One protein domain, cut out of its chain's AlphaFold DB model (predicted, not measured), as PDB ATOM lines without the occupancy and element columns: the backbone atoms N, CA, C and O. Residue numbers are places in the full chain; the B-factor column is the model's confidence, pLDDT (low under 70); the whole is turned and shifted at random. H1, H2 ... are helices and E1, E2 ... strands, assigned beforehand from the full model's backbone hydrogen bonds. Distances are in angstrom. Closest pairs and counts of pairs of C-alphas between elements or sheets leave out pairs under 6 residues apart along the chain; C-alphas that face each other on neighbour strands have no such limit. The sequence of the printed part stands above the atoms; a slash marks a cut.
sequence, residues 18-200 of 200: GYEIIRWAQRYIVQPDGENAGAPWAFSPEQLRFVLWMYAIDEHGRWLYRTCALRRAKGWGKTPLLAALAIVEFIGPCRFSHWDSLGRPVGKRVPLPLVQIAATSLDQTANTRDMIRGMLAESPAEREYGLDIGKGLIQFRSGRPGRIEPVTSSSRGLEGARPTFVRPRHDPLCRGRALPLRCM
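AT A GLANCE: This is residues 18 to 200 of the 200 residues of the protein "Terminase" of Embleya hyalina (UniProt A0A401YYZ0). A seven-stranded sheet, curled like part of a barrel, has helices H2, H3 and H4 over one face, with H3 in the middle of the domain. H1 lies across H3 on the side away from the sheet, and the small hairpin E2 and E3 makes one end of the longest axis. The 183 printed residues hold, in order, H1 H2 E1 H3 E2 E3 E4 H4 H5 E5 E6 E7 E8 E9, a mixed class of helices and strands. The large sheet, mixed, runs E1 E9 E8 E4 E7 E6 E5, and E2 and E3 form a second, antiparallel one. The whole is compact, with a radius of gyration of the C-alphas of 16.0 A and spans of 48 by 37 by 35 A.

IN THESE COORDINATES: The large sheet holds E1, residues 67 to 69, E9, 196 to 199, E8, 181 to 183, E4, 114 to 119, 16.1 A long, E7, 163 to 168, 15.7 A, E6, 154 to 156, and E5, 147 to 149. E2 is residues 95 to 99 and E3 105 to 108. H1, residues 18 to 28, 14.9 A, begins at C-alpha (48.941, 16.273, 24.403). H2 is residues 45 to 54, H3 78 to 91, 20.1 A, H4 122 to 136, 20.9 A, and H5 140 to 145. E9 ends at C-alpha (55.500, 18.900, 13.213).

HOW THE PARTS SIT: The large sheet is strongly twisted. E4 and E7 are parallel, N 115 and O 163 being 3.0 A apart; E8 and E4 are parallel, N 116 and O 181 at 3.1 A. E5, E6 and E7 form a meander, each strand the antiparallel neighbour of the one before, with N 148 and O 155 at 2.8 A and N 164 and O 154 at 3.0 A. E8 and E9 are a hairpin, N 198 and O 182 at 3.2 A; E1 and E9 are antiparallel, N 197 and O 68 at 2.7 A. E4, H4 H5 and E5 form a split strand-helix-strand unit, E7 and E6 lying between its strands, with a right-handed crossover. H3 and H4 lie on the same face, at heights over the sheet of 8.6 A and 7.8 A. They touch at a steep tilt of 61 degrees, closest at the C-alphas of Ala 83 and Ile 132, 5.1 A. H1 is not on the sheet; it touches H2, with the C-alphas of Gly 18 and Leu 52 closest at 4.4 A. H5 only grazes the sheet. In the hairpin E2 and E3, N 108 and O 95 are 2.7 A apart. In H1 to H5 every O i to N i+4 pair is within hydrogen-bond range.

THE WHOLE: The C-alphas of Ser 101 and Leu 189, the two farthest apart, are 49.0 A apart. The printed part has no cut. The links H1 to H2, H2 to E1, E7 to E8 and E8 to E9 are long. Residues 119 to 124 and 166 to 200 have pLDDT under 70; the mean of the printed part is 76.0.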
ATOM      1  N   GLY A  18      50.322  16.160  24.849       87.38
ATOM      2  CA  GLY A  18      48.941  16.273  24.403       87.38
ATOM      3  C   GLY A  18      47.978  16.631  25.535       87.38
ATOM      4  O   GLY A  18      47.038  17.379  25.302       87.38
ATOM      5  N   TYR A  19      48.225  16.186  26.771       89.12
ATOM      6  CA  TYR A  19      47.363  16.518  27.914       89.12
ATOM      7  C   TYR A  19      47.372  18.013  28.255       89.12
ATOM      8  O   TYR A  19      46.329  18.571  28.595       89.12
ATOM      9  N   GLU A  20      48.532  18.667  28.174       90.12
ATOM     10  CA  GLU A  20      48.631  20.117  28.351       90.12
ATOM     11  C   GLU A  20      47.941  20.846  27.198       90.12
ATOM     12  O   GLU A  20      47.134  21.742  27.432       90.12
ATOM     13  N   ILE A  21      48.183  20.390  25.968       90.06
ATOM     14  CA  ILE A  21      47.572  20.938  24.754       90.06
ATOM     15  C   ILE A  21      46.044  20.855  24.801       90.06
ATOM     16  O   ILE A  21      45.374  21.815  24.437       90.06
ATOM     17  N   ILE A  22      45.484  19.740  25.272       91.12
ATOM     18  CA  ILE A  22      44.034  19.548  25.391       91.12
ATOM     19  C   ILE A  22      43.436  20.554  26.379       91.12
ATOM     20  O   ILE A  22      42.470  21.235  26.036       91.12
ATOM     21  N   ARG A  23      44.032  20.694  27.572       90.75
ATOM     22  CA  ARG A  23      43.573  21.669  28.579       90.75
ATOM     23  C   ARG A  23      43.709  23.104  28.082       90.75
ATOM     24  O   ARG A  23      42.835  23.930  28.325       90.75
ATOM     25  N   TRP A  24      44.802  23.395  27.385       91.44
ATOM     26  CA  TRP A  24      45.029  24.700  26.783       91.44
ATOM     27  C   TRP A  24      43.968  24.991  25.712       91.44
ATOM     28  O   TRP A  24      43.315  26.028  25.769       91.44
ATOM     29  N   ALA A  25      43.703  24.055  24.799       90.50
ATOM     30  CA  ALA A  25      42.703  24.230  23.748       90.50
ATOM     31  C   ALA A  25      41.293  24.446  24.322       90.50
ATOM     32  O   ALA A  25      40.600  25.352  23.875       90.50
ATOM     33  N   GLN A  26      40.906  23.689  25.353       90.44
ATOM     34  CA  GLN A  26      39.633  23.874  26.061       90.44
ATOM     35  C   GLN A  26      39.502  25.259  26.701       90.44
ATOM     36  O   GLN A  26      38.411  25.808  26.763       90.44
ATOM     37  N   ARG A  27      40.599  25.839  27.194       90.38
ATOM     38  CA  ARG A  27      40.570  27.153  27.846       90.38
ATOM     39  C   ARG A  27      40.544  28.312  26.853       90.38
ATOM     40  O   ARG A  27      39.960  29.349  27.147       90.38
ATOM     41  N   TYR A  28      41.242  28.163  25.734       88.44
ATOM     42  CA  TYR A  28      41.599  29.283  24.866       88.44
ATOM     43  C   TYR A  28      40.857  29.312  23.540       88.44
ATOM     44  O   TYR A  28      40.805  30.372  22.924       88.44
ATOM     45  N   ILE A  29      40.302  28.183  23.103       90.50
ATOM     46  CA  ILE A  29      39.633  28.048  21.813       90.50
ATOM     47  C   ILE A  29      38.147  27.786  22.040       90.50
ATOM     48  O   ILE A  29      37.772  27.021  22.931       90.50
ATOM     49  N   VAL A  30      37.306  28.388  21.201       91.19
ATOM     50  CA  VAL A  30      35.861  28.147  21.210       91.19
ATOM     51  C   VAL A  30      35.448  27.183  20.107       91.19
ATOM     52  O   VAL A  30      36.128  27.005  19.093       91.19
ATOM     53  N   GLN A  31      34.315  26.529  20.317       87.62
ATOM     54  CA  GLN A  31      33.674  25.713  19.309       87.62
ATOM     55  C   GLN A  31      33.082  26.623  18.217       87.62
ATOM     56  O   GLN A  31      32.249  27.473  18.528       87.62
ATOM     57  N   PRO A  32      33.506  26.464  16.949       81.56
ATOM     58  CA  PRO A  32      33.145  27.393  15.880       81.56
ATOM     59  C   PRO A  32      31.725  27.163  15.352       81.56
ATOM     60  O   PRO A  32      31.057  28.114  14.977       81.56
ATOM     61  N   ASP A  33      31.269  25.906  15.344       76.56
ATOM     62  CA  ASP A  33      30.020  25.474  14.718       76.56
ATOM     63  C   ASP A  33      29.289  24.428  15.581       76.56
ATOM     64  O   ASP A  33      29.906  23.670  16.345       76.56
ATOM     65  N   GLY A  34      27.973  24.323  15.373       75.00
ATOM     66  CA  GLY A  34      27.086  23.332  15.990       75.00
ATOM     67  C   GLY A  34      26.199  23.909  17.094       75.00
ATOM     68  O   GLY A  34      26.205  25.107  17.350       75.00
ATOM     69  N   GLU A  35      25.445  23.039  17.765       72.06
ATOM     70  CA  GLU A  35      24.535  23.416  18.865       72.06
ATOM     71  C   GLU A  35      25.269  24.066  20.050       72.06
ATOM     72  O   GLU A  35      24.692  24.864  20.780       72.06
ATOM     73  N   ASN A  36      26.565  23.770  20.189       77.62
ATOM     74  CA  ASN A  36      27.447  24.316  21.218       77.62
ATOM     75  C   ASN A  36      28.373  25.424  20.680       77.62
ATOM     76  O   ASN A  36      29.461  25.618  21.222       77.62
ATOM     77  N   ALA A  37      28.017  26.110  19.588       79.19
ATOM     78  CA  ALA A  37      28.832  27.212  19.074       79.19
ATOM     79  C   ALA A  37      29.067  28.273  20.169       79.19
ATOM     80  O   ALA A  37      28.148  28.652  20.893       79.19
ATOM     81  N   GLY A  38      30.319  28.709  20.324       81.31
ATOM     82  CA  GLY A  38      30.751  29.620  21.392       81.31
ATOM     83  C   GLY A  38      31.120  28.944  22.721       81.31
ATOM     84  O   GLY A  38      31.768  29.571  23.559       81.31
ATOM     85  N   ALA A  39      30.789  27.663  22.923       87.81
ATOM     86  CA  ALA A  39      31.258  26.916  24.089       87.81
ATOM     87  C   ALA A  39      32.771  26.619  24.002       87.81
ATOM     88  O   ALA A  39      33.346  26.621  22.910       87.81
ATOM     89  N   PRO A  40      33.436  26.311  25.131       88.25
ATOM     90  CA  PRO A  40      34.808  25.809  25.141       88.25
ATOM     91  C   PRO A  40      35.018  24.619  24.193       88.25
ATOM     92  O   PRO A  40      34.223  23.676  24.184       88.25
ATOM     93  N   TRP A  41      36.104  24.631  23.418       89.38
ATOM     94  CA  TRP A  41      36.404  23.557  22.469       89.38
ATOM     95  C   TRP A  41      36.576  22.201  23.169       89.38
ATOM     96  O   TRP A  41      37.463  22.035  24.005       89.38
ATOM     97  N   ALA A  42      35.799  21.196  22.763       88.19
ATOM     98  CA  ALA A  42      35.910  19.832  23.270       88.19
ATOM     99  C   ALA A  42      36.273  18.843  22.152       88.19
ATOM    100  O   ALA A  42      35.581  18.730  21.142       88.19
ATOM    101  N   PHE A  43      37.351  18.083  22.351       87.62
ATOM    102  CA  PHE A  43      37.715  16.991  21.450       87.62
ATOM    103  C   PHE A  43      36.844  15.761  21.710       87.62
ATOM    104  O   PHE A  43      36.557  15.418  22.859       87.62
ATOM    105  N   SER A  44      36.506  15.027  20.651       87.44
ATOM    106  CA  SER A  44      35.906  13.700  20.805       87.44
ATOM    107  C   SER A  44      36.913  12.701  21.405       87.44
ATOM    108  O   SER A  44      38.124  12.882  21.246       87.44
ATOM    109  N   PRO A  45      36.468  11.597  22.038       86.44
ATOM    110  CA  PRO A  45      37.374  10.594  22.612       86.44
ATOM    111  C   PRO A  45      38.416  10.054  21.621       86.44
ATOM    112  O   PRO A  45      39.577   9.829  21.965       86.44
ATOM    113  N   GLU A  46      38.026   9.894  20.356       84.25
ATOM    114  CA  GLU A  46      38.931   9.441  19.300       84.25
ATOM    115  C   GLU A  46      39.934  10.530  18.880       84.25
ATOM    116  O   GLU A  46      41.107  10.234  18.642       84.25
ATOM    117  N   GLN A  47      39.500  11.794  18.832       87.44
ATOM    118  CA  GLN A  47      40.384  12.936  18.587       87.44
ATOM    119  C   GLN A  47      41.395  13.108  19.722       87.44
ATOM    120  O   GLN A  47      42.576  13.294  19.441       87.44
ATOM    121  N   LEU A  48      40.966  12.977  20.983       89.44
ATOM    122  CA  LEU A  48      41.850  13.015  22.151       89.44
ATOM    123  C   LEU A  48      42.967  11.985  22.015       89.44
ATOM    124  O   LEU A  48      44.142  12.335  22.094       89.44
ATOM    125  N   ARG A  49      42.618  10.728  21.722       87.94
ATOM    126  CA  ARG A  49      43.609   9.664  21.518       87.94
ATOM    127  C   ARG A  49      44.589  10.005  20.395       87.94
ATOM    128  O   ARG A  49      45.788   9.805  20.565       87.94
ATOM    129  N   PHE A  50      44.105  10.547  19.278       86.81
ATOM    130  CA  PHE A  50      44.973  10.968  18.179       86.81
ATOM    131  C   PHE A  50      45.946  12.082  18.598       86.81
ATOM    132  O   PHE A  50      47.140  11.965  18.340       86.81
ATOM    133  N   VAL A  51      45.462  13.128  19.275       89.06
ATOM    134  CA  VAL A  51      46.294  14.249  19.749       89.06
ATOM    135  C   VAL A  51      47.337  13.768  20.759       89.06
ATOM    136  O   VAL A  51      48.507  14.129  20.656       89.06
ATOM    137  N   LEU A  52      46.950  12.905  21.698       90.56
ATOM    138  CA  LEU A  52      47.864  12.362  22.699       90.56
ATOM    139  C   LEU A  52      49.018  11.577  22.068       90.56
ATOM    140  O   LEU A  52      50.166  11.759  22.471       90.56
ATOM    141  N   TRP A  53      48.729  10.741  21.068       88.19
ATOM    142  CA  TRP A  53      49.759  10.001  20.337       88.19
ATOM    143  C   TRP A  53      50.590  10.898  19.416       88.19
ATOM    144  O   TRP A  53      51.796  10.700  19.306       88.19
ATOM    145  N   MET A  54      49.977  11.910  18.800       87.06
ATOM    146  CA  MET A  54      50.679  12.883  17.961       87.06
ATOM    147  C   MET A  54      51.732  13.672  18.746       87.06
ATOM    148  O   MET A  54      52.825  13.897  18.236       87.06
ATOM    149  N   TYR A  55      51.432  14.034  19.994       88.38
ATOM    150  CA  TYR A  55      52.348  14.758  20.879       88.38
ATOM    151  C   TYR A  55      53.048  13.853  21.905       88.38
ATOM    152  O   TYR A  55      53.426  14.308  22.991       88.38
ATOM    153  N   ALA A  56      53.204  12.565  21.590       89.44
ATOM    154  CA  ALA A  56      53.906  11.624  22.452       89.44
ATOM    155  C   ALA A  56      55.431  11.801  22.351       89.44
ATOM    156  O   ALA A  56      55.989  11.950  21.257       89.44
ATOM    157  N   ILE A  57      56.103  11.757  23.500       88.00
ATOM    158  CA  ILE A  57      57.543  11.984  23.640       88.00
ATOM    159  C   ILE A  57      58.223  10.845  24.413       88.00
ATOM    160  O   ILE A  57      57.596  10.170  25.232       88.00
ATOM    161  N   ASP A  58      59.510  10.633  24.142       86.12
ATOM    162  CA  ASP A  58      60.372   9.725  24.900       86.12
ATOM    163  C   ASP A  58      60.844  10.352  26.229       86.12
ATOM    164  O   ASP A  58      60.506  11.489  26.564       86.12
ATOM    165  N   GLU A  59      61.622   9.608  27.021       83.31
ATOM    166  CA  GLU A  59      62.155  10.088  28.311       83.31
ATOM    167  C   GLU A  59      63.095  11.293  28.169       83.31
ATOM    168  O   GLU A  59      63.241  12.093  29.090       83.31
ATOM    169  N   HIS A  60      63.692  11.449  26.991       81.69
ATOM    170  CA  HIS A  60      64.607  12.533  26.663       81.69
ATOM    171  C   HIS A  60      63.892  13.732  26.021       81.69
ATOM    172  O   HIS A  60      64.550  14.673  25.579       81.69
ATOM    173  N   GLY A  61      62.555  13.715  25.948       80.06
ATOM    174  CA  GLY A  61      61.763  14.796  25.368       80.06
ATOM    175  C   GLY A  61      61.765  14.838  23.837       80.06
ATOM    176  O   GLY A  61      61.396  15.855  23.246       80.06
ATOM    177  N   ARG A  62      62.177  13.755  23.168       85.38
ATOM    178  CA  ARG A  62      62.130  13.633  21.704       85.38
ATOM    179  C   ARG A  62      60.790  13.060  21.263       85.38
ATOM    180  O   ARG A  62      60.248  12.160  21.892       85.38
ATOM    181  N   TRP A  63      60.281  13.542  20.134       85.38
ATOM    182  CA  TRP A  63      59.032  13.054  19.548       85.38
ATOM    183  C   TRP A  63      59.122  11.577  19.159       85.38
ATOM    184  O   TRP A  63      59.990  11.202  18.367       85.38
ATOM    185  N   LEU A  64      58.183  10.762  19.650       85.44
ATOM    186  CA  LEU A  64      58.036   9.368  19.214       85.44
ATOM    187  C   LEU A  64      57.559   9.298  17.760       85.44
ATOM    188  O   LEU A  64      58.028   8.475  16.976       85.44
ATOM    189  N   TYR A  65      56.665  10.214  17.384       83.31
ATOM    190  CA  TYR A  65      56.130  10.330  16.035       83.31
ATOM    191  C   TYR A  65      56.428  11.722  15.488       83.31
ATOM    192  O   TYR A  65      55.904  12.720  15.961       83.31
ATOM    193  N   ARG A  66      57.257  11.791  14.443       77.12
ATOM    194  CA  ARG A  66      57.486  13.045  13.692       77.12
ATOM    195  C   ARG A  66      56.366  13.352  12.704       77.12
ATOM    196  O   ARG A  66      56.272  14.455  12.170       77.12
ATOM    197  N   THR A  67      55.577  12.323  12.417       74.56
ATOM    198  CA  THR A  67      54.654  12.292  11.308       74.56
ATOM    199  C   THR A  67      53.418  11.491  11.685       74.56
ATOM    200  O   THR A  67      53.533  10.319  12.040       74.56
ATOM    201  N   CYS A  68      52.237  12.088  11.549       77.56
ATOM    202  CA  CYS A  68      50.969  11.445  11.900       77.56
ATOM    203  C   CYS A  68      49.994  11.508  10.739       77.56
ATOM    204  O   CYS A  68      49.951  12.497  10.022       77.56
ATOM    205  N   ALA A  69      49.172  10.484  10.549       78.12
ATOM    206  CA  ALA A  69      48.303  10.448   9.389       78.12
ATOM    207  C   ALA A  69      46.898   9.959   9.731       78.12
ATOM    208  O   ALA A  69      46.710   8.850  10.225       78.12
ATOM    209  N   LEU A  70      45.897  10.798   9.446       79.31
ATOM    210  CA  LEU A  70      44.509  10.565   9.839       79.31
ATOM    211  C   LEU A  70      43.610  10.324   8.620       79.31
ATOM    212  O   LEU A  70      43.399  11.206   7.783       79.31
ATOM    213  N   ARG A  71      43.020   9.126   8.541       79.38
ATOM    214  CA  ARG A  71      42.045   8.746   7.503       79.38
ATOM    215  C   ARG A  71      40.717   8.361   8.140       79.38
ATOM    216  O   ARG A  71      40.619   7.344   8.816       79.38
ATOM    217  N   ARG A  72      39.689   9.173   7.905       79.19
ATOM    218  CA  ARG A  72      38.301   8.941   8.350       79.19
ATOM    219  C   ARG A  72      37.307   9.284   7.239       79.19
ATOM    220  O   ARG A  72      37.721   9.812   6.206       79.19
ATOM    221  N   ALA A  73      36.026   8.995   7.418       75.50
ATOM    222  CA  ALA A  73      34.997   9.418   6.470       75.50
ATOM    223  C   ALA A  73      34.799  10.950   6.493       75.50
ATOM    224  O   ALA A  73      35.322  11.652   7.371       75.50
ATOM    225  N   LYS A  74      34.070  11.483   5.506       70.12
ATOM    226  CA  LYS A  74      33.550  12.860   5.562       70.12
ATOM    227  C   LYS A  74      32.567  12.955   6.743       70.12
ATOM    228  O   LYS A  74      31.902  11.974   7.046       70.12
ATOM    229  N   GLY A  75      32.529  14.094   7.433       70.69
ATOM    230  CA  GLY A  75      31.663  14.294   8.609       70.69
ATOM    231  C   GLY A  75      32.283  13.928   9.965       70.69
ATOM    232  O   GLY A  75      31.728  14.284  10.988       70.69
ATOM    233  N   TRP A  76      33.477  13.320  10.008       78.94
ATOM    234  CA  TRP A  76      34.152  12.970  11.275       78.94
ATOM    235  C   TRP A  76      34.700  14.180  12.069       78.94
ATOM    236  O   TRP A  76      35.166  14.034  13.192       78.94
ATOM    237  N   GLY A  77      34.713  15.384  11.484       78.31
ATOM    238  CA  GLY A  77      35.292  16.568  12.136       78.31
ATOM    239  C   GLY A  77      36.811  16.713  11.968       78.31
ATOM    240  O   GLY A  77      37.483  17.308  12.804       78.31
ATOM    241  N   LYS A  78      37.386  16.201  10.868       81.31
ATOM    242  CA  LYS A  78      38.833  16.335  10.589       81.31
ATOM    243  C   LYS A  78      39.284  17.786  10.415       81.31
ATOM    244  O   LYS A  78      40.401  18.118  10.787       81.31
ATOM    245  N   THR A  79      38.446  18.611   9.786       83.75
ATOM    246  CA  THR A  79      38.763  20.019   9.516       83.75
ATOM    247  C   THR A  79      38.779  20.838  10.811       83.75
ATOM    248  O   THR A  79      39.794  21.486  11.043       83.75
ATOM    249  N   PRO A  80      37.769  20.731  11.702       87.12
ATOM    250  CA  PRO A  80      37.846  21.300  13.050       87.12
ATOM    251  C   PRO A  80      39.068  20.836  13.855       87.12
ATOM    252  O   PRO A  80      39.778  21.659  14.420       87.12
ATOM    253  N   LEU A  81      39.389  19.533  13.840       87.75
ATOM    254  CA  LEU A  81      40.594  19.022  14.507       87.75
ATOM    255  C   LEU A  81      41.875  19.662  13.948       87.75
ATOM    256  O   LEU A  81      42.757  20.052  14.708       87.75
ATOM    257  N   LEU A  82      41.989  19.764  12.622       87.12
ATOM    258  CA  LEU A  82      43.142  20.382  11.967       87.12
ATOM    259  C   LEU A  82      43.257  21.872  12.312       87.12
ATOM    260  O   LEU A  82      44.366  22.348  12.535       87.12
ATOM    261  N   ALA A  83      42.131  22.586  12.371       88.88
ATOM    262  CA  ALA A  83      42.078  23.986  12.779       88.88
ATOM    263  C   ALA A  83      42.562  24.165  14.227       88.88
ATOM    264  O   ALA A  83      43.451  24.978  14.472       88.88
ATOM    265  N   ALA A  84      42.074  23.338  15.158       90.38
ATOM    266  CA  ALA A  84      42.526  23.345  16.548       90.38
ATOM    267  C   ALA A  84      44.042  23.101  16.658       90.38
ATOM    268  O   ALA A  84      44.747  23.833  17.347       90.38
ATOM    269  N   LEU A  85      44.566  22.105  15.934       89.94
ATOM    270  CA  LEU A  85      46.000  21.802  15.913       89.94
ATOM    271  C   LEU A  85      46.835  22.940  15.312       89.94
ATOM    272  O   LEU A  85      47.898  23.254  15.839       89.94
ATOM    273  N   ALA A  86      46.350  23.587  14.251       89.19
ATOM    274  CA  ALA A  86      47.006  24.746  13.652       89.19
ATOM    275  C   ALA A  86      47.094  25.927  14.635       89.19
ATOM    276  O   ALA A  86      48.130  26.582  14.711       89.19
ATOM    277  N   ILE A  87      46.039  26.166  15.420       90.06
ATOM    278  CA  ILE A  87      46.030  27.192  16.473       90.06
ATOM    279  C   ILE A  87      47.029  26.841  17.582       90.06
ATOM    280  O   ILE A  87      47.802  27.696  18.012       90.06
ATOM    281  N   VAL A  88      47.058  25.580  18.018       90.75
ATOM    282  CA  VAL A  88      48.006  25.101  19.037       90.75
ATOM    283  C   VAL A  88      49.455  25.271  18.576       90.75
ATOM    284  O   VAL A  88      50.290  25.709  19.356       90.75
ATOM    285  N   GLU A  89      49.769  24.972  17.317       87.94
ATOM    286  CA  GLU A  89      51.115  25.177  16.762       87.94
ATOM    287  C   GLU A  89      51.477  26.663  16.614       87.94
ATOM    288  O   GLU A  89      52.654  27.026  16.622       87.94
ATOM    289  N   PHE A  90      50.470  27.532  16.502       88.12
ATOM    290  CA  PHE A  90      50.667  28.969  16.372       88.12
ATOM    291  C   PHE A  90      50.918  29.664  17.718       88.12
ATOM    292  O   PHE A  90      51.876  30.422  17.855       88.12
ATOM    293  N   ILE A  91      50.074  29.406  18.718       88.25
ATOM    294  CA  ILE A  91      50.093  30.119  20.010       88.25
ATOM    295  C   ILE A  91      50.179  29.206  21.234       88.25
ATOM    296  O   ILE A  91      50.487  29.682  22.330       88.25
ATOM    297  N   GLY A  92      49.921  27.915  21.061       86.94
ATOM    298  CA  GLY A  92      49.865  26.946  22.144       86.94
ATOM    299  C   GLY A  92      51.229  26.372  22.552       86.94
ATOM    300  O   GLY A  92      52.262  26.620  21.919       86.94
ATOM    301  N   PRO A  93      51.247  25.586  23.642       87.31
ATOM    302  CA  PRO A  93      52.440  24.923  24.162       87.31
ATOM    303  C   PRO A  93      52.755  23.638  23.367       87.31
ATOM    304  O   PRO A  93      52.623  22.526  23.868       87.31
ATOM    305  N   CYS A  94      53.144  23.775  22.095       86.62
ATOM    306  CA  CYS A  94      53.314  22.637  21.178       86.62
ATOM    307  C   CYS A  94      54.729  22.023  21.131       86.62
ATOM    308  O   CYS A  94      54.930  21.018  20.447       86.62
ATOM    309  N   ARG A  95      55.745  22.603  21.787       88.12
ATOM    310  CA  ARG A  95      57.130  22.084  21.773       88.12
ATOM    311  C   ARG A  95      57.592  21.683  23.163       88.12
ATOM    312  O   ARG A  95      57.298  22.383  24.113       88.12
ATOM    313  N   PHE A  96      58.364  20.608  23.300       88.31
ATOM    314  CA  PHE A  96      58.917  20.217  24.600       88.31
ATOM    315  C   PHE A  96      59.882  21.281  25.150       88.31
ATOM    316  O   PHE A  96      60.733  21.801  24.418       88.31
ATOM    317  N   SER A  97      59.753  21.604  26.438       87.94
ATOM    318  CA  SER A  97      60.692  22.468  27.153       87.94
ATOM    319  C   SER A  97      61.490  21.711  28.205       87.94
ATOM    320  O   SER A  97      62.714  21.732  28.147       87.94
ATOM    321  N   HIS A  98      60.807  21.142  29.194       88.38
ATOM    322  CA  HIS A  98      61.400  20.489  30.357       88.38
ATOM    323  C   HIS A  98      60.351  19.604  31.045       88.38
ATOM    324  O   HIS A  98      59.178  19.604  30.666       88.38
ATOM    325  N   TRP A  99      60.785  18.854  32.052       87.38
ATOM    326  CA  TRP A  99      59.914  18.089  32.939       87.38
ATOM    327  C   TRP A  99      59.584  18.921  34.179       87.38
ATOM    328  O   TRP A  99      60.483  19.533  34.756       87.38
ATOM    329  N   ASP A 100      58.311  18.965  34.575       86.50
ATOM    330  CA  ASP A 100      57.910  19.596  35.834       86.50
ATOM    331  C   ASP A 100      58.369  18.766  37.050       86.50
ATOM    332  O   ASP A 100      58.856  17.640  36.924       86.50
ATOM    333  N   SER A 101      58.182  19.307  38.256       85.75
ATOM    334  CA  SER A 101      58.528  18.625  39.512       85.75
ATOM    335  C   SER A 101      57.748  17.326  39.759       85.75
ATOM    336  O   SER A 101      58.091  16.571  40.663       85.75
ATOM    337  N   LEU A 102      56.695  17.063  38.979       84.19
ATOM    338  CA  LEU A 102      55.867  15.857  39.021       84.19
ATOM    339  C   LEU A 102      56.189  14.898  37.858       84.19
ATOM    340  O   LEU A 102      55.464  13.927  37.643       84.19
ATOM    341  N   GLY A 103      57.254  15.162  37.092       82.00
ATOM    342  CA  GLY A 103      57.674  14.342  35.958       82.00
ATOM    343  C   GLY A 103      56.735  14.413  34.752       82.00
ATOM    344  O   GLY A 103      56.730  13.503  33.925       82.00
ATOM    345  N   ARG A 104      55.915  15.461  34.626       85.69
ATOM    346  CA  ARG A 104      55.051  15.705  33.461       85.69
ATOM    347  C   ARG A 104      55.752  16.633  32.474       85.69
ATOM    348  O   ARG A 104      56.481  17.535  32.891       85.69
ATOM    349  N   PRO A 105      55.553  16.434  31.165       87.50
ATOM    350  CA  PRO A 105      56.240  17.249  30.187       87.50
ATOM    351  C   PRO A 105      55.568  18.615  30.093       87.50
ATOM    352  O   PRO A 105      54.342  18.693  30.023       87.50
ATOM    353  N   VAL A 106      56.379  19.670  30.079       88.25
ATOM    354  CA  VAL A 106      55.922  21.054  29.934       88.25
ATOM    355  C   VAL A 106      56.210  21.536  28.523       88.25
ATOM    356  O   VAL A 106      57.348  21.470  28.034       88.25
ATOM    357  N   GLY A 107      55.164  22.029  27.870       88.00
ATOM    358  CA  GLY A 107      55.229  22.605  26.546       88.00
ATOM    359  C   GLY A 107      55.651  24.077  26.565       88.00
ATOM    360  O   GLY A 107      55.331  24.853  27.460       88.00
ATOM    361  N   LYS A 108      56.370  24.488  25.527       89.44
ATOM    362  CA  LYS A 108      56.680  25.875  25.192       89.44
ATOM    363  C   LYS A 108      56.126  26.213  23.819       89.44
ATOM    364  O   LYS A 108      55.950  25.346  22.960       89.44
ATOM    365  N   ARG A 109      55.888  27.504  23.612       87.62
ATOM    366  CA  ARG A 109      55.464  28.055  22.322       87.62
ATOM    367  C   ARG A 109      56.618  28.016  21.326       87.62
ATOM    368  O   ARG A 109      57.790  28.093  21.705       87.62
ATOM    369  N   VAL A 110      56.280  27.971  20.045       85.56
ATOM    370  CA  VAL A 110      57.264  28.122  18.971       85.56
ATOM    371  C   VAL A 110      57.698  29.597  18.904       85.56
ATOM    372  O   VAL A 110      56.839  30.479  18.885       85.56
ATOM    373  N   PRO A 111      59.012  29.910  18.884       76.12
ATOM    374  CA  PRO A 111      59.484  31.296  18.860       76.12
ATOM    375  C   PRO A 111      58.997  32.103  17.647       76.12
ATOM    376  O   PRO A 111      58.555  33.241  17.827       76.12
ATOM    377  N   LEU A 112      59.043  31.495  16.456       83.19
ATOM    378  CA  LEU A 112      58.621  32.058  15.170       83.19
ATOM    379  C   LEU A 112      57.633  31.089  14.496       83.19
ATOM    380  O   LEU A 112      58.048  30.250  13.695       83.19
ATOM    381  N   PRO A 113      56.349  31.117  14.881       83.69
ATOM    382  CA  PRO A 113      55.392  30.129  14.413       83.69
ATOM    383  C   PRO A 113      54.956  30.441  12.977       83.69
ATOM    384  O   PRO A 113      54.300  31.452  12.716       83.69
ATOM    385  N   LEU A 114      55.310  29.562  12.039       84.38
ATOM    386  CA  LEU A 114      54.826  29.612  10.661       84.38
ATOM    387  C   LEU A 114      53.985  28.367  10.386       84.38
ATOM    388  O   LEU A 114      54.520  27.273  10.198       84.38
ATOM    389  N   VAL A 115      52.665  28.532  10.365       84.25
ATOM    390  CA  VAL A 115      51.723  27.425  10.165       84.25
ATOM    391  C   VAL A 115      51.169  27.499   8.752       84.25
ATOM    392  O   VAL A 115      50.482  28.453   8.391       84.25
ATOM    393  N   GLN A 116      51.470  26.478   7.949       82.25
ATOM    394  CA  GLN A 116      51.049  26.408   6.556       82.25
ATOM    395  C   GLN A 116      50.051  25.274   6.358       82.25
ATOM    396  O   GLN A 116      50.361  24.085   6.493       82.25
ATOM    397  N   ILE A 117      48.825  25.642   6.001       79.94
ATOM    398  CA  ILE A 117      47.766  24.675   5.728       79.94
ATOM    399  C   ILE A 117      47.748  24.452   4.226       79.94
ATOM    400  O   ILE A 117      47.252  25.301   3.491       79.94
ATOM    401  N   ALA A 118      48.295  23.324   3.770       74.19
ATOM    402  CA  ALA A 118      48.275  22.991   2.353       74.19
ATOM    403  C   ALA A 118      47.019  22.193   1.977       74.19
ATOM    404  O   ALA A 118      46.592  21.272   2.683       74.19
ATOM    405  N   ALA A 119      46.430  22.524   0.828       69.50
ATOM    406  CA  ALA A 119      45.362  21.738   0.217       69.50
ATOM    407  C   ALA A 119      45.533  21.614  -1.305       69.50
ATOM    408  O   ALA A 119      46.353  22.289  -1.938       69.50
ATOM    409  N   THR A 120      44.765  20.696  -1.899       65.38
ATOM    410  CA  THR A 120      44.696  20.514  -3.357       65.38
ATOM    411  C   THR A 120      43.901  21.625  -4.039       65.38
ATOM    412  O   THR A 120      44.145  21.894  -5.206       65.38
ATOM    413  N   SER A 121      42.977  22.273  -3.322       67.19
ATOM    414  CA  SER A 121      42.164  23.391  -3.813       67.19
ATOM    415  C   SER A 121      42.172  24.552  -2.816       67.19
ATOM    416  O   SER A 121      42.147  24.319  -1.604       67.19
ATOM    417  N   LEU A 122      42.150  25.782  -3.347       68.88
ATOM    418  CA  LEU A 122      42.006  27.025  -2.584       68.88
ATOM    419  C   LEU A 122      40.756  27.018  -1.695       68.88
ATOM    420  O   LEU A 122      40.830  27.440  -0.540       68.88
ATOM    421  N   ASP A 123      39.652  26.452  -2.179       67.56
ATOM    422  CA  ASP A 123      38.383  26.407  -1.443       67.56
ATOM    423  C   ASP A 123      38.478  25.509  -0.203       67.56
ATOM    424  O   ASP A 123      37.900  25.785   0.847       67.56
ATOM    425  N   GLN A 124      39.272  24.436  -0.275       66.94
ATOM    426  CA  GLN A 124      39.501  23.563   0.882       66.94
ATOM    427  C   GLN A 124      40.364  24.243   1.948       66.94
ATOM    428  O   GLN A 124      40.138  24.055   3.149       66.94
ATOM    429  N   THR A 125      41.342  25.039   1.520       71.19
ATOM    430  CA  THR A 125      42.097  25.912   2.422       71.19
ATOM    431  C   THR A 125      41.220  27.007   3.021       71.19
ATOM    432  O   THR A 125      41.351  27.266   4.214       71.19
ATOM    433  N   ALA A 126      40.289  27.587   2.255       77.94
ATOM    434  CA  ALA A 126      39.356  28.602   2.744       77.94
ATOM    435  C   ALA A 126      38.464  28.054   3.866       77.94
ATOM    436  O   ALA A 126      38.432  28.644   4.938       77.94
ATOM    437  N   ASN A 127      37.880  26.865   3.691       81.88
ATOM    438  CA  ASN A 127      37.065  26.228   4.733       81.88
ATOM    439  C   ASN A 127      37.838  25.993   6.041       81.88
ATOM    440  O   ASN A 127      37.306  26.177   7.131       81.88
ATOM    441  N   THR A 128      39.108  25.581   5.949       81.50
ATOM    442  CA  THR A 128      39.942  25.382   7.148       81.50
ATOM    443  C   THR A 128      40.308  26.721   7.789       81.50
ATOM    444  O   THR A 128      40.300  26.839   9.009       81.50
ATOM    445  N   ARG A 129      40.596  27.744   6.977       84.75
ATOM    446  CA  ARG A 129      40.877  29.106   7.443       84.75
ATOM    447  C   ARG A 129      39.669  29.709   8.158       84.75
ATOM    448  O   ARG A 129      39.833  30.253   9.241       84.75
ATOM    449  N   ASP A 130      38.476  29.601   7.585       86.38
ATOM    450  CA  ASP A 130      37.256  30.138   8.191       86.38
ATOM    451  C   ASP A 130      36.916  29.419   9.502       86.38
ATOM    452  O   ASP A 130      36.559  30.080  10.472       86.38
ATOM    453  N   MET A 131      37.183  28.111   9.587       87.44
ATOM    454  CA  MET A 131      37.109  27.357  10.842       87.44
ATOM    455  C   MET A 131      38.065  27.918  11.907       87.44
ATOM    456  O   MET A 131      37.658  28.151  13.040       87.44
ATOM    457  N   ILE A 132      39.325  28.192  11.551       88.19
ATOM    458  CA  ILE A 132      40.302  28.794  12.477       88.19
ATOM    459  C   ILE A 132      39.838  30.180  12.931       88.19
ATOM    460  O   ILE A 132      39.966  30.514  14.106       88.19
ATOM    461  N   ARG A 133      39.281  30.982  12.018       88.69
ATOM    462  CA  ARG A 133      38.730  32.298  12.356       88.69
ATOM    463  C   ARG A 133      37.566  32.178  13.335       88.69
ATOM    464  O   ARG A 133      37.572  32.905  14.314       88.69
ATOM    465  N   GLY A 134      36.627  31.260  13.109       87.19
ATOM    466  CA  GLY A 134      35.506  31.026  14.027       87.19
ATOM    467  C   GLY A 134      35.953  30.530  15.404       87.19
ATOM    468  O   GLY A 134      35.405  30.936  16.415       87.19
ATOM    469  N   MET A 135      37.002  29.707  15.453       88.69
ATOM    470  CA  MET A 135      37.586  29.193  16.697       88.69
ATOM    471  C   MET A 135      38.323  30.256  17.525       88.69
ATOM    472  O   MET A 135      38.455  30.109  18.741       88.69
ATOM    473  N   LEU A 136      38.856  31.288  16.863       87.31
ATOM    474  CA  LEU A 136      39.612  32.367  17.498       87.31
ATOM    475  C   LEU A 136      38.776  33.621  17.758       87.31
ATOM    476  O   LEU A 136      39.087  34.342  18.704       87.31
ATOM    477  N   ALA A 137      37.758  33.891  16.943       84.31
ATOM    478  CA  ALA A 137      36.873  35.033  17.123       84.31
ATOM    479  C   ALA A 137      36.178  34.938  18.485       84.31
ATOM    480  O   ALA A 137      35.639  33.890  18.831       84.31
ATOM    481  N   GLU A 138      36.244  36.018  19.266       78.44
ATOM    482  CA  GLU A 138      35.651  36.109  20.612       78.44
ATOM    483  C   GLU A 138      36.235  35.125  21.636       78.44
ATOM    484  O   GLU A 138      35.777  35.037  22.777       78.44
ATOM    485  N   SER A 139      37.304  34.421  21.267       84.31
ATOM    486  CA  SER A 139      37.973  33.488  22.157       84.31
ATOM    487  C   SER A 139      38.862  34.227  23.169       84.31
ATOM    488  O   SER A 139      39.395  35.308  22.881       84.31
ATOM    489  N   PRO A 140      39.126  33.632  24.347       85.19
ATOM    490  CA  PRO A 140      40.109  34.173  25.285       85.19
ATOM    491  C   PRO A 140      41.505  34.332  24.661       85.19
ATOM    492  O   PRO A 140      42.256  35.231  25.049       85.19
ATOM    493  N   ALA A 141      41.846  33.503  23.662       84.50
ATOM    494  CA  ALA A 141      43.111  33.595  22.944       84.50
ATOM    495  C   ALA A 141      43.281  34.922  22.193       84.50
ATOM    496  O   ALA A 141      44.387  35.460  22.164       84.50
ATOM    497  N   GLU A 142      42.212  35.473  21.612       85.00
ATOM    498  CA  GLU A 142      42.276  36.735  20.869       85.00
ATOM    499  C   GLU A 142      42.779  37.878  21.758       85.00
ATOM    500  O   GLU A 142      43.689  38.620  21.375       85.00
ATOM    501  N   ARG A 143      42.219  37.975  22.971       82.31
ATOM    502  CA  ARG A 143      42.530  39.035  23.937       82.31
ATOM    503  C   ARG A 143      43.887  38.832  24.599       82.31
ATOM    504  O   ARG A 143      44.657  39.780  24.689       82.31
ATOM    505  N   GLU A 144      44.188  37.614  25.046       85.88
ATOM    506  CA  GLU A 144      45.416  37.337  25.804       85.88
ATOM    507  C   GLU A 144      46.671  37.346  24.918       85.88
ATOM    508  O   GLU A 144      47.733  37.793  25.347       85.88
ATOM    509  N   TYR A 145      46.557  36.886  23.668       82.94
ATOM    510  CA  TYR A 145      47.695  36.778  22.747       82.94
ATOM    511  C   TYR A 145      47.766  37.934  21.744       82.94
ATOM    512  O   TYR A 145      48.737  38.018  20.990       82.94
ATOM    513  N   GLY A 146      46.772  38.830  21.741       82.62
ATOM    514  CA  GLY A 146      46.730  40.000  20.866       82.62
ATOM    515  C   GLY A 146      46.734  39.603  19.395       82.62
ATOM    516  O   GLY A 146      47.636  39.987  18.649       82.62
ATOM    517  N   LEU A 147      45.760  38.792  18.987       86.38
ATOM    518  CA  LEU A 147      45.682  38.276  17.621       86.38
ATOM    519  C   LEU A 147      45.024  39.291  16.681       86.38
ATOM    520  O   LEU A 147      44.133  40.054  17.061       86.38
ATOM    521  N   ASP A 148      45.490  39.294  15.438       84.81
ATOM    522  CA  ASP A 148      44.872  39.984  14.316       84.81
ATOM    523  C   ASP A 148      44.307  38.929  13.354       84.81
ATOM    524  O   ASP A 148      45.047  38.191  12.691       84.81
ATOM    525  N   ILE A 149      42.979  38.804  13.354       84.88
ATOM    526  CA  ILE A 149      42.235  37.749  12.659       84.88
ATOM    527  C   ILE A 149      41.763  38.286  11.303       84.88
ATOM    528  O   ILE A 149      40.585  38.585  11.080       84.88
ATOM    529  N   GLY A 150      42.702  38.400  10.368       79.94
ATOM    530  CA  GLY A 150      42.420  38.830   9.005       79.94
ATOM    531  C   GLY A 150      41.617  37.804   8.197       79.94
ATOM    532  O   GLY A 150      41.515  36.620   8.529       79.94
ATOM    533  N   LYS A 151      41.047  38.253   7.069       74.94
ATOM    534  CA  LYS A 151      40.365  37.355   6.120       74.94
ATOM    535  C   LYS A 151      41.342  36.431   5.392       74.94
ATOM    536  O   LYS A 151      40.962  35.310   5.106       74.94
ATOM    537  N   GLY A 152      42.569  36.853   5.090       71.06
ATOM    538  CA  GLY A 152      43.551  36.021   4.370       71.06
ATOM    539  C   GLY A 152      44.639  35.407   5.252       71.06
ATOM    540  O   GLY A 152      45.129  34.321   4.953       71.06
ATOM    541  N   LEU A 153      44.987  36.087   6.346       79.69
ATOM    542  CA  LEU A 153      46.134  35.789   7.197       79.69
ATOM    543  C   LEU A 153      45.760  36.018   8.661       79.69
ATOM    544  O   LEU A 153      45.040  36.970   8.962       79.69
ATOM    545  N   ILE A 154      46.278  35.177   9.554       84.25
ATOM    546  CA  ILE A 154      46.197  35.393  11.003       84.25
ATOM    547  C   ILE A 154      47.608  35.668  11.512       84.25
ATOM    548  O   ILE A 154      48.522  34.884  11.243       84.25
ATOM    549  N   GLN A 155      47.776  36.782  12.220       86.00
ATOM    550  CA  GLN A 155      49.068  37.280  12.700       86.00
ATOM    551  C   GLN A 155      48.943  37.886  14.104       86.00
ATOM    552  O   GLN A 155      47.851  37.976  14.664       86.00
ATOM    553  N   PHE A 156      50.065  38.295  14.690       85.50
ATOM    554  CA  PHE A 156      50.067  39.020  15.960       85.50
ATOM    555  C   PHE A 156      49.874  40.520  15.726       85.50
ATOM    556  O   PHE A 156      50.607  41.129  14.947       85.50
ATOM    557  N   ARG A 157      48.959  41.146  16.473       83.06
ATOM    558  CA  ARG A 157      48.726  42.600  16.447       83.06
ATOM    559  C   ARG A 157      49.966  43.398  16.856       83.06
ATOM    560  O   ARG A 157      50.151  44.521  16.409       83.06
ATOM    561  N   SER A 158      50.829  42.811  17.684       76.56
ATOM    562  CA  SER A 158      52.090  43.414  18.128       76.56
ATOM    563  C   SER A 158      53.174  43.485  17.045       76.56
ATOM    564  O   SER A 158      54.261  43.983  17.321       76.56
ATOM    565  N   GLY A 159      52.931  42.955  15.838       72.00
ATOM    566  CA  GLY A 159      53.939  42.879  14.774       72.00
ATOM    567  C   GLY A 159      55.000  41.797  15.005       72.00
ATOM    568  O   GLY A 159      55.983  41.723  14.268       72.00
ATOM    569  N   ARG A 160      54.817  40.935  16.016       78.25
ATOM    570  CA  ARG A 160      55.691  39.781  16.254       78.25
ATOM    571  C   ARG A 160      55.696  38.863  15.019       78.25
ATOM    572  O   ARG A 160      54.624  38.551  14.500       78.25
ATOM    573  N   PRO A 161      56.866  38.361  14.580       74.44
ATOM    574  CA  PRO A 161      56.932  37.453  13.448       74.44
ATOM    575  C   PRO A 161      56.259  36.117  13.780       74.44
ATOM    576  O   PRO A 161      56.646  35.407  14.710       74.44
ATOM    577  N   GLY A 162      55.243  35.783  12.996       79.81
ATOM    578  CA  GLY A 162      54.508  34.532  13.069       79.81
ATOM    579  C   GLY A 162      53.181  34.680  12.344       79.81
ATOM    580  O   GLY A 162      52.502  35.695  12.501       79.81
ATOM    581  N   ARG A 163      52.815  33.686  11.533       83.94
ATOM    582  CA  ARG A 163      51.564  33.736  10.778       83.94
ATOM    583  C   ARG A 163      51.000  32.359  10.456       83.94
ATOM    584  O   ARG A 163      51.749  31.401  10.258       83.94
ATOM    585  N   ILE A 164      49.676  32.298  10.356       83.69
ATOM    586  CA  ILE A 164      48.952  31.170   9.765       83.69
ATOM    587  C   ILE A 164      48.539  31.571   8.353       83.69
ATOM    588  O   ILE A 164      47.800  32.542   8.177       83.69
ATOM    589  N   GLU A 165      49.000  30.817   7.356       79.50
ATOM    590  CA  GLU A 165      48.758  31.103   5.943       79.50
ATOM    591  C   GLU A 165      48.211  29.853   5.225       79.50
ATOM    592  O   GLU A 165      48.827  28.778   5.285       79.50
ATOM    593  N   PRO A 166      47.052  29.947   4.547       69.62
ATOM    594  CA  PRO A 166      46.625  28.902   3.630       69.62
ATOM    595  C   PRO A 166      47.539  28.907   2.407       69.62
ATOM    596  O   PRO A 166      47.706  29.931   1.751       69.62
ATOM    597  N   VAL A 167      48.095  27.752   2.060       67.69
ATOM    598  CA  VAL A 167      48.957  27.622   0.884       67.69
ATOM    599  C   VAL A 167      48.360  26.628  -0.098       67.69
ATOM    600  O   VAL A 167      47.872  25.555   0.265       67.69
ATOM    601  N   THR A 168      48.395  26.968  -1.382       59.41
ATOM    602  CA  THR A 168      48.079  26.006  -2.434       59.41
ATOM    603  C   THR A 168      49.277  25.102  -2.655       59.41
ATOM    604  O   THR A 168      50.429  25.521  -2.601       59.41
ATOM    605  N   SER A 169      49.017  23.828  -2.928       52.50
ATOM    606  CA  SER A 169      50.068  22.832  -3.172       52.50
ATOM    607  C   SER A 169      50.847  23.012  -4.493       52.50
ATOM    608  O   SER A 169      51.394  22.036  -5.005       52.50
ATOM    609  N   SER A 170      50.893  24.208  -5.090       46.78
ATOM    610  CA  SER A 170      51.773  24.490  -6.231       46.78
ATOM    611  C   SER A 170      53.226  24.608  -5.755       46.78
ATOM    612  O   SER A 170      53.527  25.397  -4.861       46.78
ATOM    613  N   SER A 171      54.115  23.825  -6.369       39.81
ATOM    614  CA  SER A 171      55.520  23.598  -5.984       39.81
ATOM    615  C   SER A 171      56.336  24.863  -5.692       39.81
ATOM    616  O   SER A 171      57.178  24.847  -4.801       39.81
ATOM    617  N   ARG A 172      56.048  25.979  -6.370       42.75
ATOM    618  CA  ARG A 172      56.846  27.214  -6.298       42.75
ATOM    619  C   ARG A 172      56.749  27.984  -4.970       42.75
ATOM    620  O   ARG A 172      57.621  28.794  -4.690       42.75
ATOM    621  N   GLY A 173      55.704  27.763  -4.164       41.25
ATOM    622  CA  GLY A 173      55.459  28.524  -2.923       41.25
ATOM    623  C   GLY A 173      55.982  27.879  -1.632       41.25
ATOM    624  O   GLY A 173      56.038  28.542  -0.600       41.25
ATOM    625  N   LEU A 174      56.351  26.592  -1.666       48.81
ATOM    626  CA  LEU A 174      56.677  25.796  -0.470       48.81
ATOM    627  C   LEU A 174      58.184  25.597  -0.239       48.81
ATOM    628  O   LEU A 174      58.575  25.271   0.875       48.81
ATOM    629  N   GLU A 175      59.029  25.800  -1.254       41.59
ATOM    630  CA  GLU A 175      60.485  25.577  -1.156       41.59
ATOM    631  C   GLU A 175      61.218  26.620  -0.294       41.59
ATOM    632  O   GLU A 175      62.257  26.311   0.283       41.59
ATOM    633  N   GLY A 176      60.683  27.840  -0.168       35.81
ATOM    634  CA  GLY A 176      61.334  28.931   0.574       35.81
ATOM    635  C   GLY A 176      60.897  29.089   2.035       35.81
ATOM    636  O   GLY A 176      61.565  29.771   2.812       35.81
ATOM    637  N   ALA A 177      59.776  28.484   2.429       43.56
ATOM    638  CA  ALA A 177      59.225  28.619   3.772       43.56
ATOM    639  C   ALA A 177      59.808  27.547   4.710       43.56
ATOM    640  O   ALA A 177      59.960  26.393   4.318       43.56
ATOM    641  N   ARG A 178      60.085  27.898   5.975       50.25
ATOM    642  CA  ARG A 178      60.408  26.937   7.052       50.25
ATOM    643  C   ARG A 178      59.189  26.745   7.965       50.25
ATOM    644  O   ARG A 178      59.176  27.295   9.065       50.25
ATOM    645  N   PRO A 179      58.130  26.053   7.510       55.03
ATOM    646  CA  PRO A 179      56.916  25.899   8.293       55.03
ATOM    647  C   PRO A 179      57.132  24.976   9.488       55.03
ATOM    648  O   PRO A 179      57.737  23.910   9.392       55.03
ATOM    649  N   THR A 180      56.564  25.388  10.611       52.22
ATOM    650  CA  THR A 180      56.520  24.651  11.873       52.22
ATOM    651  C   THR A 180      55.520  23.490  11.810       52.22
ATOM    652  O   THR A 180      55.734  22.440  12.417       52.22
ATOM    653  N   PHE A 181      54.450  23.658  11.025       43.31
ATOM    654  CA  PHE A 181      53.423  22.649  10.787       43.31
ATOM    655  C   PHE A 181      52.983  22.668   9.325       43.31
ATOM    656  O   PHE A 181      52.643  23.727   8.789       43.31
ATOM    657  N   VAL A 182      52.966  21.489   8.695       49.62
ATOM    658  CA  VAL A 182      52.476  21.310   7.323       49.62
ATOM    659  C   VAL A 182      51.545  20.114   7.245       49.62
ATOM    660  O   VAL A 182      51.879  19.004   7.665       49.62
ATOM    661  N   ARG A 183      50.399  20.330   6.597       48.19
ATOM    662  CA  ARG A 183      49.557  19.259   6.065       48.19
ATOM    663  C   ARG A 183      49.831  19.098   4.558       48.19
ATOM    664  O   ARG A 183      49.437  19.980   3.809       48.19
ATOM    665  N   PRO A 184      50.461  18.010   4.084       45.00
ATOM    666  CA  PRO A 184      50.794  17.824   2.671       45.00
ATOM    667  C   PRO A 184      49.606  17.357   1.808       45.00
ATOM    668  O   PRO A 184      48.587  16.864   2.302       45.00
ATOM    669  N   ARG A 185      49.764  17.525   0.486       43.41
ATOM    670  CA  ARG A 185      48.788  17.223  -0.580       43.41
ATOM    671  C   ARG A 185      48.350  15.752  -0.594       43.41
ATOM    672  O   ARG A 185      49.189  14.870  -0.490       43.41
ATOM    673  N   HIS A 186      47.068  15.499  -0.882       41.91
ATOM    674  CA  HIS A 186      46.585  14.194  -1.355       41.91
ATOM    675  C   HIS A 186      47.039  13.926  -2.799       41.91
ATOM    676  O   HIS A 186      46.465  14.480  -3.734       41.91
ATOM    677  N   ASP A 187      48.061  13.093  -2.987       37.66
ATOM    678  CA  ASP A 187      48.498  12.647  -4.313       37.66
ATOM    679  C   ASP A 187      47.579  11.515  -4.829       37.66
ATOM    680  O   ASP A 187      47.486  10.472  -4.172       37.66
ATOM    681  N   PRO A 188      46.868  11.683  -5.965       37.88
ATOM    682  CA  PRO A 188      46.018  10.633  -6.531       37.88
ATOM    683  C   PRO A 188      46.790   9.373  -6.969       37.88
ATOM    684  O   PRO A 188      46.166   8.315  -7.089       37.88
ATOM    685  N   LEU A 189      48.119   9.437  -7.140       40.56
ATOM    686  CA  LEU A 189      48.964   8.263  -7.415       40.56
ATOM    687  C   LEU A 189      49.208   7.389  -6.171       40.56
ATOM    688  O   LEU A 189      49.488   6.200  -6.291       40.56
ATOM    689  N   CYS A 190      49.020   7.928  -4.963       34.72
ATOM    690  CA  CYS A 190      49.133   7.185  -3.708       34.72
ATOM    691  C   CYS A 190      47.759   6.691  -3.227       34.72
ATOM    692  O   CYS A 190      47.300   7.029  -2.129       34.72
ATOM    693  N   ARG A 191      47.086   5.848  -4.022       28.95
ATOM    694  CA  ARG A 191      45.908   5.105  -3.546       28.95
ATOM    695  C   ARG A 191      46.323   4.241  -2.351       28.95
ATOM    696  O   ARG A 191      46.974   3.220  -2.510       28.95
ATOM    697  N   GLY A 192      45.958   4.660  -1.138       31.75
ATOM    698  CA  GLY A 192      46.090   3.816   0.054       31.75
ATOM    699  C   GLY A 192      46.998   4.316   1.177       31.75
ATOM    700  O   GLY A 192      46.974   3.685   2.230       31.75
ATOM    701  N   ARG A 193      47.718   5.442   1.051       29.78
ATOM    702  CA  ARG A 193      48.553   5.965   2.155       29.78
ATOM    703  C   ARG A 193      47.901   7.151   2.863       29.78
ATOM    704  O   ARG A 193      47.333   8.046   2.245       29.78
ATOM    705  N   ALA A 194      47.918   7.107   4.191       36.00
ATOM    706  CA  ALA A 194      47.458   8.188   5.048       36.00
ATOM    707  C   ALA A 194      48.399   9.397   4.898       36.00
ATOM    708  O   ALA A 194      49.610   9.215   4.807       36.00
ATOM    709  N   LEU A 195      47.853  10.619   4.867       41.09
ATOM    710  CA  LEU A 195      48.660  11.822   4.650       41.09
ATOM    711  C   LEU A 195      49.406  12.268   5.913       41.09
ATOM    712  O   LEU A 195      48.746  12.480   6.931       41.09
ATOM    713  N   PRO A 196      50.733  12.457   5.837       40.75
ATOM    714  CA  PRO A 196      51.577  12.768   6.984       40.75
ATOM    715  C   PRO A 196      51.487  14.241   7.428       40.75
ATOM    716  O   PRO A 196      52.081  15.102   6.797       40.75
ATOM    717  N   LEU A 197      50.799  14.556   8.525       49.16
ATOM    718  CA  LEU A 197      51.000  15.788   9.300       49.16
ATOM    719  C   LEU A 197      52.413  15.775   9.879       49.16
ATOM    720  O   LEU A 197      52.756  14.828  10.585       49.16
ATOM    721  N   ARG A 198      53.213  16.801   9.588       40.75
ATOM    722  CA  ARG A 198      54.587  16.922  10.087       40.75
ATOM    723  C   ARG A 198      54.679  18.123  11.025       40.75
ATOM    724  O   ARG A 198      54.451  19.248  10.581       40.75
ATOM    725  N   CYS A 199      55.024  17.872  12.286       36.28
ATOM    726  CA  CYS A 199      55.500  18.900  13.213       36.28
ATOM    727  C   CYS A 199      57.030  18.942  13.109       36.28
ATOM    728  O   CYS A 199      57.676  17.901  13.265       36.28
ATOM    729  N   MET A 200      57.597  20.107  12.775       36.06
ATOM    730  CA  MET A 200      59.052  20.336  12.766       36.06
ATOM    731  C   MET A 200      59.527  21.004  14.053       36.06
ATOM    732  O   MET A 200      58.851  21.946  14.535       36.06
TER     733      MET A 200